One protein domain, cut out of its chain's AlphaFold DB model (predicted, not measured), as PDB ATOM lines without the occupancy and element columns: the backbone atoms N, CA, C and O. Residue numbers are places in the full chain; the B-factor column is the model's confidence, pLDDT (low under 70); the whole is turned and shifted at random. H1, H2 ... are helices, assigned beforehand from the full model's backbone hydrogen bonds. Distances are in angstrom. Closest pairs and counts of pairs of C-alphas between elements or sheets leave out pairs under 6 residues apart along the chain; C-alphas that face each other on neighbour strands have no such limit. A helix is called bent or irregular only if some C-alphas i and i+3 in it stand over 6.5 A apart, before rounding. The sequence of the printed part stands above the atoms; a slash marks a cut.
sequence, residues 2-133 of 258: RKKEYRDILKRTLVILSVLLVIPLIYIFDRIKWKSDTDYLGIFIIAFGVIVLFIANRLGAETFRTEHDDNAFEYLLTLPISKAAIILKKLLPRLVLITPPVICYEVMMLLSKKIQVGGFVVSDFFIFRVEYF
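Overview. This is residues 2 to 133 of the 258 residues of an uncharacterized protein of Candidatus Aminicenantes bacterium (UniProt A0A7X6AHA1). Two long helices, H1 and H2, form a hairpin; bent H5 folds back along H2, and short H3 and H4 lie at one end. The 132 printed residues have five named helices, H1 to H5 in order, all helix. The whole is loose, radius of gyration of the C-alphas 19.1 A, spanning 63 by 31 by 20 A.

Along the chain. Find C-alpha 2 at (-36.986, 11.775, 36.531); H1, residues 2 to 33, runs 48.3 A from there. H2, residues 40 to 61, runs 31.1 A. H3 is residues 65 to 69, H4 73 to 78. H5, residues 83 to 111, assigned as one helix by its hydrogen bonds, is bent: C-alphas 97 and 100 are 6.6 A apart. Its arms are H5a, 83 to 97, and H5b, 100 to 111, ending at (-22.497, -17.837, 23.572).

Arrangement. H1 and H2 touch, opposite ways, closest at C-alphas Ile 23 and Phe 44, 6.5 A. H2 touches H5b with residues 45 to 52 alone, closest at C-alphas Gly 49 and Tyr 105, 6.3 A. H1, H2 and H5a form an up and down bundle, each running against the one before. H3 and H4 are close but not clearly touching. Every O i to N i+4 pair is within hydrogen-bond range in H2, H3, H4 and H5b; H1 has 22 of 28, H5a 9 of 11.

Size, cuts and confidence. The printed part has no cut and no long link between helices. Look for pLDDT under 70 at residues 113 to 127.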
ATOM      1  N   ARG A   2     -37.762  12.862  37.183       72.38
ATOM      2  CA  ARG A   2     -36.986  11.775  36.531       72.38
ATOM      3  C   ARG A   2     -36.914  10.445  37.301       72.38
ATOM      4  O   ARG A   2     -37.114   9.392  36.712       72.38
ATOM      5  N   LYS A   3     -36.679  10.484  38.621       86.12
ATOM      6  CA  LYS A   3     -36.580   9.268  39.457       86.12
ATOM      7  C   LYS A   3     -37.885   8.459  39.510       86.12
ATOM      8  O   LYS A   3     -37.831   7.237  39.545       86.12
ATOM      9  N   LYS A   4     -39.042   9.133  39.516       86.50
ATOM     10  CA  LYS A   4     -40.359   8.476  39.549       86.50
ATOM     11  C   LYS A   4     -40.638   7.783  38.215       86.50
ATOM     12  O   LYS A   4     -40.930   6.598  38.217       86.50
ATOM     13  N   GLU A   5     -40.451   8.496  37.104       84.31
ATOM     14  CA  GLU A   5     -40.653   7.943  35.758       84.31
ATOM     15  C   GLU A   5     -39.758   6.720  35.518       84.31
ATOM     16  O   GLU A   5     -40.250   5.670  35.120       84.31
ATOM     17  N   TYR A   6     -38.470   6.808  35.865       88.44
ATOM     18  CA  TYR A   6     -37.552   5.674  35.736       88.44
ATOM     19  C   TYR A   6     -37.998   4.462  36.564       88.44
ATOM     20  O   TYR A   6     -38.027   3.342  36.061       88.44
ATOM     21  N   ARG A   7     -38.390   4.680  37.826       92.06
ATOM     22  CA  ARG A   7     -38.870   3.612  38.712       92.06
ATOM     23  C   ARG A   7     -40.133   2.944  38.169       92.06
ATOM     24  O   ARG A   7     -40.246   1.721  38.230       92.06
ATOM     25  N   ASP A   8     -41.067   3.730  37.650       89.88
ATOM     26  CA  ASP A   8     -42.335   3.221  37.136       89.88
ATOM     27  C   ASP A   8     -42.119   2.412  35.844       89.88
ATOM     28  O   ASP A   8     -42.680   1.323  35.700       89.88
ATOM     29  N   ILE A   9     -41.239   2.883  34.951       90.44
ATOM     30  CA  ILE A   9     -40.838   2.157  33.737       90.44
ATOM     31  C   ILE A   9     -40.108   0.853  34.093       90.44
ATOM     32  O   ILE A   9     -40.425  -0.205  33.543       90.44
ATOM     33  N   LEU A  10     -39.165   0.904  35.037       92.38
ATOM     34  CA  LEU A  10     -38.412  -0.268  35.486       92.38
ATOM     35  C   LEU A  10     -39.338  -1.327  36.076       92.38
ATOM     36  O   LEU A  10     -39.255  -2.490  35.693       92.38
ATOM     37  N   LYS A  11     -40.272  -0.926  36.946       95.00
ATOM     38  CA  LYS A  11     -41.255  -1.843  37.531       95.00
ATOM     39  C   LYS A  11     -42.072  -2.550  36.447       95.00
ATOM     40  O   LYS A  11     -42.225  -3.764  36.508       95.00
ATOM     41  N   ARG A  12     -42.572  -1.818  35.444       90.31
ATOM     42  CA  ARG A  12     -43.339  -2.408  34.328       90.31
ATOM     43  C   ARG A  12     -42.493  -3.369  33.499       90.31
ATOM     44  O   ARG A  12     -42.963  -4.448  33.159       90.31
ATOM     45  N   THR A  13     -41.250  -2.996  33.219       91.69
ATOM     46  CA  THR A  13     -40.318  -3.822  32.444       91.69
ATOM     47  C   THR A  13     -39.994  -5.122  33.172       91.69
ATOM     48  O   THR A  13     -40.071  -6.188  32.571       91.69
ATOM     49  N   LEU A  14     -39.734  -5.063  34.482       93.94
ATOM     50  CA  LEU A  14     -39.494  -6.248  35.310       93.94
ATOM     51  C   LEU A  14     -40.710  -7.182  35.369       93.94
ATOM     52  O   LEU A  14     -40.539  -8.394  35.319       93.94
ATOM     53  N   VAL A  15     -41.929  -6.635  35.426       93.62
ATOM     54  CA  VAL A  15     -43.166  -7.436  35.379       93.62
ATOM     55  C   VAL A  15     -43.331  -8.149  34.032       93.62
ATOM     56  O   VAL A  15     -43.810  -9.275  33.987       93.62
ATOM     57  N   ILE A  16     -42.929  -7.527  32.922       90.06
ATOM     58  CA  ILE A  16     -42.960  -8.191  31.609       90.06
ATOM     59  C   ILE A  16     -41.880  -9.276  31.547       90.06
ATOM     60  O   ILE A  16     -42.150 -10.393  31.117       90.06
ATOM     61  N   LEU A  17     -40.670  -8.976  32.026       92.06
ATOM     62  CA  LEU A  17     -39.571  -9.938  32.072       92.06
ATOM     63  C   LEU A  17     -39.868 -11.133  32.984       92.06
ATOM     64  O   LEU A  17     -39.397 -12.229  32.700       92.06
ATOM     65  N   SER A  18     -40.680 -10.985  34.036       92.88
ATOM     66  CA  SER A  18     -41.012 -12.112  34.915       92.88
ATOM     67  C   SER A  18     -41.806 -13.218  34.213       92.88
ATOM     68  O   SER A  18     -41.824 -14.342  34.705       92.88
ATOM     69  N   VAL A  19     -42.409 -12.950  33.046       89.88
ATOM     70  CA  VAL A  19     -43.030 -13.983  32.193       89.88
ATOM     71  C   VAL A  19     -42.008 -15.041  31.761       89.88
ATOM     72  O   VAL A  19     -42.356 -16.209  31.608       89.88
ATOM     73  N   LEU A  20     -40.726 -14.683  31.650       90.12
ATOM     74  CA  LEU A  20     -39.660 -15.625  31.294       90.12
ATOM     75  C   LEU A  20     -39.424 -16.701  32.348       90.12
ATOM     76  O   LEU A  20     -38.877 -17.744  32.008       90.12
ATOM     77  N   LEU A  21     -39.864 -16.492  33.594       91.25
ATOM     78  CA  LEU A  21     -39.774 -17.500  34.656       91.25
ATOM     79  C   LEU A  21     -40.641 -18.733  34.366       91.25
ATOM     80  O   LEU A  21     -40.418 -19.784  34.956       91.25
ATOM     81  N   VAL A  22     -41.586 -18.644  33.426       88.06
ATOM     82  CA  VAL A  22     -42.388 -19.792  32.988       88.06
ATOM     83  C   VAL A  22     -41.521 -20.843  32.282       88.06
ATOM     84  O   VAL A  22     -41.720 -22.034  32.487       88.06
ATOM     85  N   ILE A  23     -40.514 -20.433  31.506       86.38
ATOM     86  CA  ILE A  23     -39.659 -21.350  30.735       86.38
ATOM     87  C   ILE A  23     -38.834 -22.292  31.633       86.38
ATOM     88  O   ILE A  23     -38.909 -23.502  31.418       86.38
ATOM     89  N   PRO A  24     -38.098 -21.823  32.664       87.94
ATOM     90  CA  PRO A  24     -37.396 -22.726  33.570       87.94
ATOM     91  C   PRO A  24     -38.354 -23.617  34.375       87.94
ATOM     92  O   PRO A  24     -38.000 -24.751  34.683       87.94
ATOM     93  N   LEU A  25     -39.579 -23.164  34.676       90.00
ATOM     94  CA  LEU A  25     -40.593 -24.021  35.304       90.00
ATOM     95  C   LEU A  25     -41.026 -25.163  34.373       90.00
ATOM     96  O   LEU A  25     -41.120 -26.307  34.821       90.00
ATOM     97  N   ILE A  26     -41.233 -24.877  33.082       88.12
ATOM     98  CA  ILE A  26     -41.523 -25.903  32.068       88.12
ATOM     99  C   ILE A  26     -40.340 -26.871  31.943       88.12
ATOM    100  O   ILE A  26     -40.561 -28.078  31.926       88.12
ATOM    101  N   TYR A  27     -39.100 -26.370  31.927       88.94
ATOM    102  CA  TYR A  27     -37.897 -27.208  31.896       88.94
ATOM    103  C   TYR A  27     -37.843 -28.190  33.076       88.94
ATOM    104  O   TYR A  27     -37.618 -29.383  32.882       88.94
ATOM    105  N   ILE A  28     -38.087 -27.715  34.303       92.75
ATOM    106  CA  ILE A  28     -38.100 -28.575  35.497       92.75
ATOM    107  C   ILE A  28     -39.184 -29.652  35.371       92.75
ATOM    108  O   ILE A  28     -38.928 -30.823  35.650       92.75
ATOM    109  N   PHE A  29     -40.387 -29.274  34.934       91.38
ATOM    110  CA  PHE A  29     -41.493 -30.214  34.767       91.38
ATOM    111  C   PHE A  29     -41.194 -31.281  33.709       91.38
ATOM    112  O   PHE A  29     -41.438 -32.467  33.944       91.38
ATOM    113  N   ASP A  30     -40.624 -30.871  32.575       88.81
ATOM    114  CA  ASP A  30     -40.216 -31.771  31.503       88.81
ATOM    115  C   ASP A  30     -39.165 -32.768  31.988       88.81
ATOM    116  O   ASP A  30     -39.368 -33.971  31.852       88.81
ATOM    117  N   ARG A  31     -38.116 -32.306  32.682       88.50
ATOM    118  CA  ARG A  31     -37.084 -33.187  33.255       88.50
ATOM    119  C   ARG A  31     -37.638 -34.221  34.236       88.50
ATOM    120  O   ARG A  31     -37.087 -35.317  34.330       88.50
ATOM    121  N   ILE A  32     -38.712 -33.897  34.957       92.19
ATOM    122  CA  ILE A  32     -39.343 -34.811  35.917       92.19
ATOM    123  C   ILE A  32     -40.262 -35.818  35.212       92.19
ATOM    124  O   ILE A  32     -40.223 -37.002  35.544       92.19
ATOM    125  N   LYS A  33     -41.102 -35.367  34.270       90.75
ATOM    126  CA  LYS A  33     -42.173 -36.200  33.695       90.75
ATOM    127  C   LYS A  33     -41.861 -36.793  32.329       90.75
ATOM    128  O   LYS A  33     -42.134 -37.971  32.117       90.75
ATOM    129  N   TRP A  34     -41.362 -35.983  31.404       88.06
ATOM    130  CA  TRP A  34     -41.283 -36.333  29.984       88.06
ATOM    131  C   TRP A  34     -39.864 -36.673  29.532       88.06
ATOM    132  O   TRP A  34     -39.708 -37.483  28.623       88.06
ATOM    133  N   LYS A  35     -38.843 -36.132  30.210       88.69
ATOM    134  CA  LYS A  35     -37.414 -36.342  29.937       88.69
ATOM    135  C   LYS A  35     -37.075 -36.118  28.460       88.69
ATOM    136  O   LYS A  35     -36.361 -36.922  27.868       88.69
ATOM    137  N   SER A  36     -37.611 -35.050  27.871       85.50
ATOM    138  CA  SER A  36     -37.315 -34.725  26.480       85.50
ATOM    139  C   SER A  36     -35.885 -34.187  26.335       85.50
ATOM    140  O   SER A  36     -35.325 -33.605  27.270       85.50
ATOM    141  N   ASP A  37     -35.312 -34.338  25.140       83.44
ATOM    142  CA  ASP A  37     -34.056 -33.688  24.732       83.44
ATOM    143  C   ASP A  37     -34.309 -32.312  24.090       83.44
ATOM    144  O   ASP A  37     -33.618 -31.883  23.166       83.44
ATOM    145  N   THR A  38     -35.338 -31.602  24.558       82.06
ATOM    146  CA  THR A  38     -35.692 -30.283  24.027       82.06
ATOM    147  C   THR A  38     -34.631 -29.236  24.389       82.06
ATOM    148  O   THR A  38     -34.232 -29.111  25.549       82.06
ATOM    149  N   ASP A  39     -34.225 -28.416  23.413       83.06
ATOM    150  CA  ASP A  39     -33.331 -27.269  23.627       83.06
ATOM    151  C   ASP A  39     -34.071 -26.087  24.283       83.06
ATOM    152  O   ASP A  39     -34.487 -25.113  23.647       83.06
ATOM    153  N   TYR A  40     -34.253 -26.176  25.601       85.12
ATOM    154  CA  TYR A  40     -34.892 -25.122  26.392       85.12
ATOM    155  C   TYR A  40     -34.095 -23.819  26.441       85.12
ATOM    156  O   TYR A  40     -34.695 -22.756  26.618       85.12
ATOM    157  N   LEU A  41     -32.768 -23.877  26.281       86.12
ATOM    158  CA  LEU A  41     -31.940 -22.675  26.213       86.12
ATOM    159  C   LEU A  41     -32.282 -21.890  24.949       86.12
ATOM    160  O   LEU A  41     -32.501 -20.680  25.016       86.12
ATOM    161  N   GLY A  42     -32.417 -22.588  23.824       83.75
ATOM    162  CA  GLY A  42     -32.851 -21.991  22.575       83.75
ATOM    163  C   GLY A  42     -34.220 -21.332  22.660       83.75
ATOM    164  O   GLY A  42     -34.376 -20.161  22.304       83.75
ATOM    165  N   ILE A  43     -35.198 -22.047  23.220       84.12
ATOM    166  CA  ILE A  43     -36.548 -21.516  23.461       84.12
ATOM    167  C   ILE A  43     -36.488 -20.264  24.346       84.12
ATOM    168  O   ILE A  43     -37.152 -19.267  24.054       84.12
ATOM    169  N   PHE A  44     -35.676 -20.294  25.405       87.94
ATOM    170  CA  PHE A  44     -35.497 -19.156  26.298       87.94
ATOM    171  C   PHE A  44     -34.932 -17.936  25.568       87.94
ATOM    172  O   PHE A  44     -35.466 -16.842  25.730       87.94
ATOM    173  N   ILE A  45     -33.893 -18.107  24.749       88.62
ATOM    174  CA  ILE A  45     -33.255 -17.004  24.020       88.62
ATOM    175  C   ILE A  45     -34.225 -16.368  23.016       88.62
ATOM    176  O   ILE A  45     -34.337 -15.141  22.976       88.62
ATOM    177  N   ILE A  46     -34.983 -17.173  22.263       84.56
ATOM    178  CA  ILE A  46     -36.006 -16.663  21.332       84.56
ATOM    179  C   ILE A  46     -37.074 -15.880  22.096       84.56
ATOM    180  O   ILE A  46     -37.387 -14.740  21.749       84.56
ATOM    181  N   ALA A  47     -37.637 -16.483  23.146       84.38
ATOM    182  CA  ALA A  47     -38.681 -15.854  23.945       84.38
ATOM    183  C   ALA A  47     -38.186 -14.557  24.596       84.38
ATOM    184  O   ALA A  47     -38.916 -13.567  24.633       84.38
ATOM    185  N   PHE A  48     -36.931 -14.543  25.056       91.25
ATOM    186  CA  PHE A  48     -36.271 -13.347  25.556       91.25
ATOM    187  C   PHE A  48     -36.218 -12.268  24.481       91.25
ATOM    188  O   PHE A  48     -36.727 -11.174  24.714       91.25
ATOM    189  N   GLY A  49     -35.715 -12.589  23.286       89.12
ATOM    190  CA  GLY A  49     -35.683 -11.671  22.149       89.12
ATOM    191  C   GLY A  49     -37.059 -11.078  21.834       89.12
ATOM    192  O   GLY A  49     -37.206  -9.858  21.791       89.12
ATOM    193  N   VAL A  50     -38.095 -11.915  21.709       85.88
ATOM    194  CA  VAL A  50     -39.486 -11.474  21.472       85.88
ATOM    195  C   VAL A  50     -39.967 -10.520  22.567       85.88
ATOM    196  O   VAL A  50     -40.578  -9.489  22.278       85.88
ATOM    197  N   ILE A  51     -39.677 -10.832  23.829       87.88
ATOM    198  CA  ILE A  51     -40.045  -9.982  24.959       87.88
ATOM    199  C   ILE A  51     -39.308  -8.640  24.909       87.88
ATOM    200  O   ILE A  51     -39.934  -7.612  25.159       87.88
ATOM    201  N   VAL A  52     -38.024  -8.606  24.540       92.56
ATOM    202  CA  VAL A  52     -37.288  -7.345  24.358       92.56
ATOM    203  C   VAL A  52     -37.927  -6.491  23.260       92.56
ATOM    204  O   VAL A  52     -38.150  -5.301  23.484       92.56
ATOM    205  N   LEU A  53     -38.304  -7.083  22.121       87.19
ATOM    206  CA  LEU A  53     -39.025  -6.372  21.054       87.19
ATOM    207  C   LEU A  53     -40.358  -5.801  21.557       87.19
ATOM    208  O   LEU A  53     -40.691  -4.641  21.299       87.19
ATOM    209  N   PHE A  54     -41.105  -6.590  22.331       85.69
ATOM    210  CA  PHE A  54     -42.360  -6.153  22.936       85.69
ATOM    211  C   PHE A  54     -42.159  -5.005  23.935       85.69
ATOM    212  O   PHE A  54     -42.914  -4.028  23.912       85.69
ATOM    213  N   ILE A  55     -41.130  -5.082  24.786       90.50
ATOM    214  CA  ILE A  55     -40.766  -4.011  25.719       90.50
ATOM    215  C   ILE A  55     -40.407  -2.748  24.933       90.50
ATOM    216  O   ILE A  55     -40.935  -1.688  25.253       90.50
ATOM    217  N   ALA A  56     -39.581  -2.839  23.889       90.69
ATOM    218  CA  ALA A  56     -39.185  -1.694  23.068       90.69
ATOM    219  C   ALA A  56     -40.398  -0.963  22.469       90.69
ATOM    220  O   ALA A  56     -40.554   0.249  22.652       90.69
ATOM    221  N   ASN A  57     -41.303  -1.721  21.843       85.12
ATOM    222  CA  ASN A  57     -42.560  -1.212  21.297       85.12
ATOM    223  C   ASN A  57     -43.413  -0.541  22.388       85.12
ATOM    224  O   ASN A  57     -43.869   0.594  22.243       85.12
ATOM    225  N   ARG A  58     -43.576  -1.203  23.540       87.56
ATOM    226  CA  ARG A  58     -44.362  -0.677  24.659       87.56
ATOM    227  C   ARG A  58     -43.763   0.596  25.262       87.56
ATOM    228  O   ARG A  58     -44.504   1.534  25.544       87.56
ATOM    229  N   LEU A  59     -42.444   0.651  25.454       91.38
ATOM    230  CA  LEU A  59     -41.745   1.820  25.990       91.38
ATOM    231  C   LEU A  59     -41.924   3.040  25.090       91.38
ATOM    232  O   LEU A  59     -42.177   4.132  25.604       91.38
ATOM    233  N   GLY A  60     -41.831   2.849  23.771       89.81
ATOM    234  CA  GLY A  60     -42.124   3.898  22.802       89.81
ATOM    235  C   GLY A  60     -43.589   4.336  22.872       89.81
ATOM    236  O   GLY A  60     -43.854   5.521  23.070       89.81
ATOM    237  N   ALA A  61     -44.531   3.389  22.822       84.56
ATOM    238  CA  ALA A  61     -45.971   3.665  22.827       84.56
ATOM    239  C   ALA A  61     -46.457   4.384  24.102       84.56
ATOM    240  O   ALA A  61     -47.360   5.216  24.056       84.56
ATOM    241  N   GLU A  62     -45.852   4.098  25.258       87.94
ATOM    242  CA  GLU A  62     -46.207   4.723  26.536       87.94
ATOM    243  C   GLU A  62     -45.506   6.079  26.770       87.94
ATOM    244  O   GLU A  62     -45.623   6.647  27.857       87.94
ATOM    245  N   THR A  63     -44.774   6.632  25.791       89.50
ATOM    246  CA  THR A  63     -43.931   7.820  26.030       89.50
ATOM    247  C   THR A  63     -44.705   9.078  26.405       89.50
ATOM    248  O   THR A  63     -44.281   9.825  27.295       89.50
ATOM    249  N   PHE A  64     -45.840   9.291  25.751       87.00
ATOM    250  CA  PHE A  64     -46.706  10.444  25.988       87.00
ATOM    251  C   PHE A  64     -48.099  10.066  26.484       87.00
ATOM    252  O   PHE A  64     -49.033  10.863  26.429       87.00
ATOM    253  N   ARG A  65     -48.262   8.824  26.944       84.50
ATOM    254  CA  ARG A  65     -49.570   8.308  27.341       84.50
ATOM    255  C   ARG A  65     -50.158   9.099  28.507       84.50
ATOM    256  O   ARG A  65     -51.317   9.474  28.440       84.50
ATOM    257  N   THR A  66     -49.355   9.380  29.528       84.50
ATOM    258  CA  THR A  66     -49.800  10.146  30.700       84.50
ATOM    259  C   THR A  66     -50.195  11.569  30.315       84.50
ATOM    260  O   THR A  66     -51.233  12.049  30.740       84.50
ATOM    261  N   GLU A  67     -49.417  12.233  29.457       88.00
ATOM    262  CA  GLU A  67     -49.746  13.582  28.987       88.00
ATOM    263  C   GLU A  67     -51.029  13.623  28.154       88.00
ATOM    264  O   GLU A  67     -51.772  14.599  28.240       88.00
ATOM    265  N   HIS A  68     -51.294  12.579  27.364       83.25
ATOM    266  CA  HIS A  68     -52.560  12.429  26.642       83.25
ATOM    267  C   HIS A  68     -53.727  12.144  27.585       83.25
ATOM    268  O   HIS A  68     -54.792  12.731  27.430       83.25
ATOM    269  N   ASP A  69     -53.538  11.266  28.570       84.50
ATOM    270  CA  ASP A  69     -54.573  10.916  29.548       84.50
ATOM    271  C   ASP A  69     -54.967  12.122  30.421       84.50
ATOM    272  O   ASP A  69     -56.148  12.308  30.711       84.50
ATOM    273  N   ASP A  70     -53.999  12.978  30.760       87.44
ATOM    274  CA  ASP A  70     -54.194  14.158  31.609       87.44
ATOM    275  C   ASP A  70     -54.516  15.443  30.813       87.44
ATOM    276  O   ASP A  70     -54.602  16.522  31.399       87.44
ATOM    277  N   ASN A  71     -54.650  15.371  29.479       83.81
ATOM    278  CA  ASN A  71     -54.728  16.539  28.578       83.81
ATOM    279  C   ASN A  71     -53.600  17.574  28.808       83.81
ATOM    280  O   ASN A  71     -53.735  18.760  28.513       83.81
ATOM    281  N   ALA A  72     -52.454  17.132  29.328       87.62
ATOM    282  CA  ALA A  72     -51.331  17.981  29.720       87.62
ATOM    283  C   ALA A  72     -50.358  18.270  28.562       87.62
ATOM    284  O   ALA A  72     -49.310  18.890  28.763       87.62
ATOM    285  N   PHE A  73     -50.682  17.832  27.342       83.69
ATOM    286  CA  PHE A  73     -49.866  18.099  26.159       83.69
ATOM    287  C   PHE A  73     -49.703  19.593  25.894       83.69
ATOM    288  O   PHE A  73     -48.588  20.036  25.635       83.69
ATOM    289  N   GLU A  74     -50.777  20.378  26.020       82.31
ATOM    290  CA  GLU A  74     -50.714  21.834  25.849       82.31
ATOM    291  C   GLU A  74     -49.757  22.463  26.867       82.31
ATOM    292  O   GLU A  74     -48.890  23.257  26.505       82.31
ATOM    293  N   TYR A  75     -49.819  22.016  28.125       87.44
ATOM    294  CA  TYR A  75     -48.908  22.474  29.173       87.44
ATOM    295  C   TYR A  75     -47.445  22.148  28.849       87.44
ATOM    296  O   TYR A  75     -46.583  23.025  28.946       87.44
ATOM    297  N   LEU A  76     -47.160  20.923  28.393       86.38
ATOM    298  CA  LEU A  76     -45.813  20.497  27.996       86.38
ATOM    299  C   LEU A  76     -45.206  21.425  26.925       86.38
ATOM    300  O   LEU A  76     -43.992  21.627  26.906       86.38
ATOM    301  N   LEU A  77     -46.052  22.001  26.063       78.38
ATOM    302  CA  LEU A  77     -45.665  22.900  24.972       78.38
ATOM    303  C   LEU A  77     -45.472  24.354  25.399       78.38
ATOM    304  O   LEU A  77     -44.729  25.076  24.737       78.38
ATOM    305  N   THR A  78     -46.094  24.778  26.499       86.06
ATOM    306  CA  THR A  78     -45.905  26.127  27.062       86.06
ATOM    307  C   THR A  78     -44.611  26.283  27.857       86.06
ATOM    308  O   THR A  78     -44.218  27.399  28.194       86.06
ATOM    309  N   LEU A  79     -43.924  25.177  28.165       89.19
ATOM    310  CA  LEU A  79     -42.686  25.220  28.931       89.19
ATOM    311  C   LEU A  79     -41.587  25.983  28.166       89.19
ATOM    312  O   LEU A  79     -41.410  25.759  26.967       89.19
ATOM    313  N   PRO A  80     -40.763  26.803  28.850       93.19
ATOM    314  CA  PRO A  80     -39.651  27.544  28.249       93.19
ATOM    315  C   PRO A  80     -38.440  26.628  27.990       93.19
ATOM    316  O   PRO A  80     -37.304  26.923  28.354       93.19
ATOM    317  N   ILE A  81     -38.685  25.449  27.422       92.62
ATOM    318  CA  ILE A  81     -37.692  24.418  27.139       92.62
ATOM    319  C   ILE A  81     -37.798  24.090  25.655       92.62
ATOM    320  O   ILE A  81     -38.892  23.967  25.108       92.62
ATOM    321  N   SER A  82     -36.658  23.912  24.988       90.06
ATOM    322  CA  SER A  82     -36.673  23.509  23.587       90.06
ATOM    323  C   SER A  82     -37.395  22.170  23.415       90.06
ATOM    324  O   SER A  82     -37.232  21.223  24.191       90.06
ATOM    325  N   LYS A  83     -38.187  22.074  22.350       84.31
ATOM    326  CA  LYS A  83     -38.983  20.881  22.056       84.31
ATOM    327  C   LYS A  83     -38.104  19.626  21.884       84.31
ATOM    328  O   LYS A  83     -38.456  18.546  22.350       84.31
ATOM    329  N   ALA A  84     -36.913  19.785  21.302       87.31
ATOM    330  CA  ALA A  84     -35.909  18.724  21.205       87.31
ATOM    331  C   ALA A  84     -35.431  18.240  22.585       87.31
ATOM    332  O   ALA A  84     -35.302  17.038  22.810       87.31
ATOM    333  N   ALA A  85     -35.232  19.152  23.542       91.31
ATOM    334  CA  ALA A  85     -34.864  18.772  24.901       91.31
ATOM    335  C   ALA A  85     -36.003  18.036  25.625       91.31
ATOM    336  O   ALA A  85     -35.719  17.168  26.447       91.31
ATOM    337  N   ILE A  86     -37.271  18.334  25.323       89.88
ATOM    338  CA  ILE A  86     -38.419  17.570  25.839       89.88
ATOM    339  C   ILE A  86     -38.394  16.134  25.296       89.88
ATOM    340  O   ILE A  86     -38.451  15.196  26.094       89.88
ATOM    341  N   ILE A  87     -38.239  15.957  23.973       89.25
ATOM    342  CA  ILE A  87     -38.107  14.626  23.349       89.25
ATOM    343  C   ILE A  87     -36.961  13.860  23.999       89.25
ATOM    344  O   ILE A  87     -37.166  12.757  24.493       89.25
ATOM    345  N   LEU A  88     -35.767  14.455  24.047       91.00
ATOM    346  CA  LEU A  88     -34.578  13.786  24.561       91.00
ATOM    347  C   LEU A  88     -34.749  13.389  26.033       91.00
ATOM    348  O   LEU A  88     -34.393  12.279  26.416       91.00
ATOM    349  N   LYS A  89     -35.353  14.255  26.859       90.94
ATOM    350  CA  LYS A  89     -35.628  13.958  28.275       90.94
ATOM    351  C   LYS A  89     -36.577  12.773  28.466       90.94
ATOM    352  O   LYS A  89     -36.453  12.099  29.486       90.94
ATOM    353  N   LYS A  90     -37.489  12.526  27.522       90.50
ATOM    354  CA  LYS A  90     -38.403  11.376  27.535       90.50
ATOM    355  C   LYS A  90     -37.786  10.133  26.894       90.50
ATOM    356  O   LYS A  90     -37.909   9.038  27.433       90.50
ATOM    357  N   LEU A  91     -37.091  10.277  25.775       91.12
ATOM    358  CA  LEU A  91     -36.548   9.147  25.029       91.12
ATOM    359  C   LEU A  91     -35.336   8.513  25.728       91.12
ATOM    360  O   LEU A  91     -35.255   7.293  25.844       91.12
ATOM    361  N   LEU A  92     -34.428   9.338  26.261       92.38
ATOM    362  CA  LEU A  92     -33.184   8.886  26.883       92.38
ATOM    363  C   LEU A  92     -33.378   7.847  28.006       92.38
ATOM    364  O   LEU A  92     -32.724   6.809  27.943       92.38
ATOM    365  N   PRO A  93     -34.256   8.037  29.016       91.38
ATOM    366  CA  PRO A  93     -34.435   7.029  30.062       91.38
ATOM    367  C   PRO A  93     -34.972   5.695  29.527       91.38
ATOM    368  O   PRO A  93     -34.681   4.660  30.113       91.38
ATOM    369  N   ARG A  94     -35.728   5.701  28.421       93.50
ATOM    370  CA  ARG A  94     -36.253   4.481  27.787       93.50
ATOM    371  C   ARG A  94     -35.154   3.742  27.028       93.50
ATOM    372  O   ARG A  94     -35.057   2.529  27.162       93.50
ATOM    373  N   LEU A  95     -34.292   4.480  26.320       92.88
ATOM    374  CA  LEU A  95     -33.090   3.928  25.687       92.88
ATOM    375  C   LEU A  95     -32.168   3.282  26.726       92.88
ATOM    376  O   LEU A  95     -31.835   2.112  26.603       92.88
ATOM    377  N   VAL A  96     -31.847   3.998  27.806       94.25
ATOM    378  CA  VAL A  96     -31.006   3.466  28.895       94.25
ATOM    379  C   VAL A  96     -31.594   2.188  29.497       94.25
ATOM    380  O   VAL A  96     -30.852   1.295  29.888       94.25
ATOM    381  N   LEU A  97     -32.920   2.090  29.576       94.19
ATOM    382  CA  LEU A  97     -33.595   0.957  30.198       94.19
ATOM    383  C   LEU A  97     -33.731  -0.257  29.270       94.19
ATOM    384  O   LEU A  97     -33.710  -1.386  29.756       94.19
ATOM    385  N   ILE A  98     -33.836  -0.048  27.953       95.00
ATOM    386  CA  ILE A  98     -33.856  -1.142  26.970       95.00
ATOM    387  C   ILE A  98     -32.446  -1.656  26.643       95.00
ATOM    388  O   ILE A  98     -32.302  -2.799  26.226       95.00
ATOM    389  N   THR A  99     -31.390  -0.867  26.866       94.69
ATOM    390  CA  THR A  99     -30.012  -1.285  26.562       94.69
ATOM    391  C   THR A  99     -29.577  -2.569  27.291       94.69
ATOM    392  O   THR A  99     -29.097  -3.472  26.609       94.69
ATOM    393  N   PRO A 100     -29.756  -2.734  28.620       96.00
ATOM    394  CA  PRO A 100     -29.349  -3.961  29.305       96.00
ATOM    395  C   PRO A 100     -29.969  -5.246  28.732       96.00
ATOM    396  O   PRO A 100     -29.203  -6.155  28.428       96.00
ATOM    397  N   PRO A 101     -31.301  -5.361  28.527       95.31
ATOM    398  CA  PRO A 101     -31.863  -6.581  27.957       95.31
ATOM    399  C   PRO A 101     -31.420  -6.833  26.509       95.31
ATOM    400  O   PRO A 101     -31.270  -7.991  26.133       95.31
ATOM    401  N   VAL A 102     -31.145  -5.789  25.717       94.88
ATOM    402  CA  VAL A 102     -30.551  -5.951  24.377       94.88
ATOM    403  C   VAL A 102     -29.161  -6.571  24.470       94.88
ATOM    404  O   VAL A 102     -28.918  -7.596  23.842       94.88
ATOM    405  N   ILE A 103     -28.281  -6.020  25.311       94.94
ATOM    406  CA  ILE A 103     -26.925  -6.556  25.505       94.94
ATOM    407  C   ILE A 103     -26.985  -7.994  26.028       94.94
ATOM    408  O   ILE A 103     -26.255  -8.859  25.550       94.94
ATOM    409  N   CYS A 104     -27.870  -8.283  26.988       95.19
ATOM    410  CA  CYS A 104     -28.064  -9.646  27.479       95.19
ATOM    411  C   CYS A 104     -28.444 -10.603  26.344       95.19
ATOM    412  O   CYS A 104     -27.909 -11.707  26.285       95.19
ATOM    413  N   TYR A 105     -29.326 -10.181  25.437       93.50
ATOM    414  CA  TYR A 105     -29.761 -11.004  24.314       93.50
ATOM    415  C   TYR A 105     -28.591 -11.297  23.371       93.50
ATOM    416  O   TYR A 105     -28.352 -12.455  23.033       93.50
ATOM    417  N   GLU A 106     -27.820 -10.271  23.006       90.75
ATOM    418  CA  GLU A 106     -26.646 -10.424  22.140       90.75
ATOM    419  C   GLU A 106     -25.609 -11.366  22.747       90.75
ATOM    420  O   GLU A 106     -25.138 -12.285  22.079       90.75
ATOM    421  N   VAL A 107     -25.291 -11.191  24.033       92.75
ATOM    422  CA  VAL A 107     -24.345 -12.061  24.744       92.75
ATOM    423  C   VAL A 107     -24.836 -13.508  24.738       92.75
ATOM    424  O   VAL A 107     -24.056 -14.418  24.461       92.75
ATOM    425  N   MET A 108     -26.123 -13.741  24.997       91.44
ATOM    426  CA  MET A 108     -26.698 -15.087  24.970       91.44
ATOM    427  C   MET A 108     -26.637 -15.715  23.573       91.44
ATOM    428  O   MET A 108     -26.243 -16.874  23.445       91.44
ATOM    429  N   MET A 109     -26.959 -14.950  22.528       88.25
ATOM    430  CA  MET A 109     -26.857 -15.400  21.137       88.25
ATOM    431  C   MET A 109     -25.418 -15.760  20.751       88.25
ATOM    432  O   MET A 109     -25.190 -16.813  20.157       88.25
ATOM    433  N   LEU A 110     -24.439 -14.930  21.131       86.88
ATOM    434  CA  LEU A 110     -23.019 -15.167  20.855       86.88
ATOM    435  C   LEU A 110     -22.488 -16.422  21.561       86.88
ATOM    436  O   LEU A 110     -21.711 -17.183  20.982       86.88
ATOM    437  N   LEU A 111     -22.914 -16.662  22.804       87.38
ATOM    438  CA  LEU A 111     -22.497 -17.837  23.572       87.38
ATOM    439  C   LEU A 111     -23.132 -19.134  23.062       87.38
ATOM    440  O   LEU A 111     -22.525 -20.197  23.183       87.38
ATOM    441  N   SER A 112     -24.326 -19.064  22.472       81.94
ATOM    442  CA  SER A 112     -25.106 -20.260  22.165       81.94
ATOM    443  C   SER A 112     -24.705 -20.994  20.877       81.94
ATOM    444  O   SER A 112     -25.320 -22.015  20.594       81.94
ATOM    445  N   LYS A 113     -23.692 -20.514  20.129       62.88
ATOM    446  CA  LYS A 113     -23.000 -21.060  18.924       62.88
ATOM    447  C   LYS A 113     -23.810 -21.687  17.768       62.88
ATOM    448  O   LYS A 113     -23.252 -21.755  16.679       62.88
ATOM    449  N   LYS A 114     -25.061 -22.112  17.950       66.00
ATOM    450  CA  LYS A 114     -26.099 -22.491  16.974       66.00
ATOM    451  C   LYS A 114     -27.328 -22.924  17.777       66.00
ATOM    452  O   LYS A 114     -27.415 -24.065  18.215       66.00
ATOM    453  N   ILE A 115     -28.267 -22.008  17.987       65.69
ATOM    454  CA  ILE A 115     -29.548 -22.353  18.607       65.69
ATOM    455  C   ILE A 115     -30.411 -23.016  17.546       65.69
ATOM    456  O   ILE A 115     -30.768 -22.350  16.573       65.69
ATOM    457  N   GLN A 116     -30.753 -24.287  17.740       64.25
ATOM    458  CA  GLN A 116     -31.665 -25.021  16.871       64.25
ATOM    459  C   GLN A 116     -32.912 -25.421  17.650       64.25
ATOM    460  O   GLN A 116     -32.842 -26.212  18.583       64.25
ATOM    461  N   VAL A 117     -34.072 -24.914  17.235       62.19
ATOM    462  CA  VAL A 117     -35.364 -25.321  17.798       62.19
ATOM    463  C   VAL A 117     -36.153 -26.027  16.703       62.19
ATOM    464  O   VAL A 117     -36.550 -25.409  15.720       62.19
ATOM    465  N   GLY A 118     -36.337 -27.344  16.843       59.69
ATOM    466  CA  GLY A 118     -37.099 -28.151  15.881       59.69
ATOM    467  C   GLY A 118     -36.526 -28.147  14.456       59.69
ATOM    468  O   GLY A 118     -37.293 -28.154  13.501       59.69
ATOM    469  N   GLY A 119     -35.197 -28.075  14.309       60.97
ATOM    470  CA  GLY A 119     -34.510 -27.994  13.010       60.97
ATOM    471  C   GLY A 119     -34.309 -26.571  12.475       60.97
ATOM    472  O   GLY A 119     -33.524 -26.375  11.552       60.97
ATOM    473  N   PHE A 120     -34.934 -25.557  13.081       59.03
ATOM    474  CA  PHE A 120     -34.745 -24.160  12.690       59.03
ATOM    475  C   PHE A 120     -33.604 -23.519  13.475       59.03
ATOM    476  O   PHE A 120     -33.658 -23.465  14.706       59.03
ATOM    477  N   VAL A 121     -32.602 -22.978  12.776       67.00
ATOM    478  CA  VAL A 121     -31.567 -22.162  13.418       67.00
ATOM    479  C   VAL A 121     -32.117 -20.751  13.649       67.00
ATOM    480  O   VAL A 121     -32.561 -20.078  12.720       67.00
ATOM    481  N   VAL A 122     -32.103 -20.282  14.896       63.12
ATOM    482  CA  VAL A 122     -32.690 -18.981  15.282       63.12
ATOM    483  C   VAL A 122     -31.984 -17.803  14.619       63.12
ATOM    484  O   VAL A 122     -32.632 -16.828  14.247       63.12
ATOM    485  N   SER A 123     -30.669 -17.910  14.413       61.31
ATOM    486  CA  SER A 123     -29.875 -16.904  13.696       61.31
ATOM    487  C   SER A 123     -30.294 -16.722  12.236       61.31
ATOM    488  O   SER A 123     -29.950 -15.714  11.620       61.31
ATOM    489  N   ASP A 124     -31.053 -17.658  11.667       64.19
ATOM    490  CA  ASP A 124     -31.542 -17.532  10.294       64.19
ATOM    491  C   ASP A 124     -32.665 -16.499  10.195       64.19
ATOM    492  O   ASP A 124     -32.910 -15.941   9.128       64.19
ATOM    493  N   PHE A 125     -33.344 -16.201  11.307       64.94
ATOM    494  CA  PHE A 125     -34.294 -15.105  11.340       64.94
ATOM    495  C   PHE A 125     -33.537 -13.786  11.428       64.94
ATOM    496  O   PHE A 125     -32.959 -13.448  12.459       64.94
ATOM    497  N   PHE A 126     -33.605 -13.009  10.351       66.31
ATOM    498  CA  PHE A 126     -32.921 -11.724  10.220       66.31
ATOM    499  C   PHE A 126     -33.125 -10.787  11.425       66.31
ATOM    500  O   PHE A 126     -32.177 -10.169  11.895       66.31
ATOM    501  N   ILE A 127     -34.347 -10.731  11.968       68.69
ATOM    502  CA  ILE A 127     -34.697  -9.879  13.118       68.69
ATOM    503  C   ILE A 127     -33.891 -10.253  14.372       68.69
ATOM    504  O   ILE A 127     -33.582  -9.385  15.179       68.69
ATOM    505  N   PHE A 128     -33.550 -11.532  14.533       75.81
ATOM    506  CA  PHE A 128     -32.880 -12.091  15.707       75.81
ATOM    507  C   PHE A 128     -31.357 -12.186  15.552       75.81
ATOM    508  O   PHE A 128     -30.674 -12.604  16.491       75.81
ATOM    509  N   ARG A 129     -30.809 -11.775  14.404       77.12
ATOM    510  CA  ARG A 129     -29.364 -11.688  14.180       77.12
ATOM    511  C   ARG A 129     -28.741 -10.608  15.050       77.12
ATOM    512  O   ARG A 129     -29.301  -9.523  15.200       77.12
ATOM    513  N   VAL A 130     -27.566 -10.907  15.595       82.12
ATOM    514  CA  VAL A 130     -26.869 -10.043  16.557       82.12
ATOM    515  C   VAL A 130     -26.572  -8.673  15.942       82.12
ATOM    516  O   VAL A 130     -26.742  -7.658  16.599       82.12
ATOM    517  N   GLU A 131     -26.237  -8.621  14.653       78.25
ATOM    518  CA  GLU A 131     -25.886  -7.384  13.952       78.25
ATOM    519  C   GLU A 131     -27.076  -6.428  13.780       78.25
ATOM    520  O   GLU A 131     -26.903  -5.208  13.742       78.25
ATOM    521  N   TYR A 132     -28.292  -6.970  13.665       77.69
ATOM    522  CA  TYR A 132     -29.489  -6.202  13.302       77.69
ATOM    523  C   TYR A 132     -30.467  -6.027  14.463       77.69
ATOM    524  O   TYR A 132     -31.263  -5.085  14.460       77.69
ATOM    525  N   PHE A 133     -30.400  -6.888  15.478       83.56
ATOM    526  CA  PHE A 133     -31.333  -6.879  16.600       83.56
ATOM    527  C   PHE A 133     -31.357  -5.540  17.368       83.56
ATOM    528  O   PHE A 133     -32.454  -5.013  17.580       83.56
TER     529      PHE A 133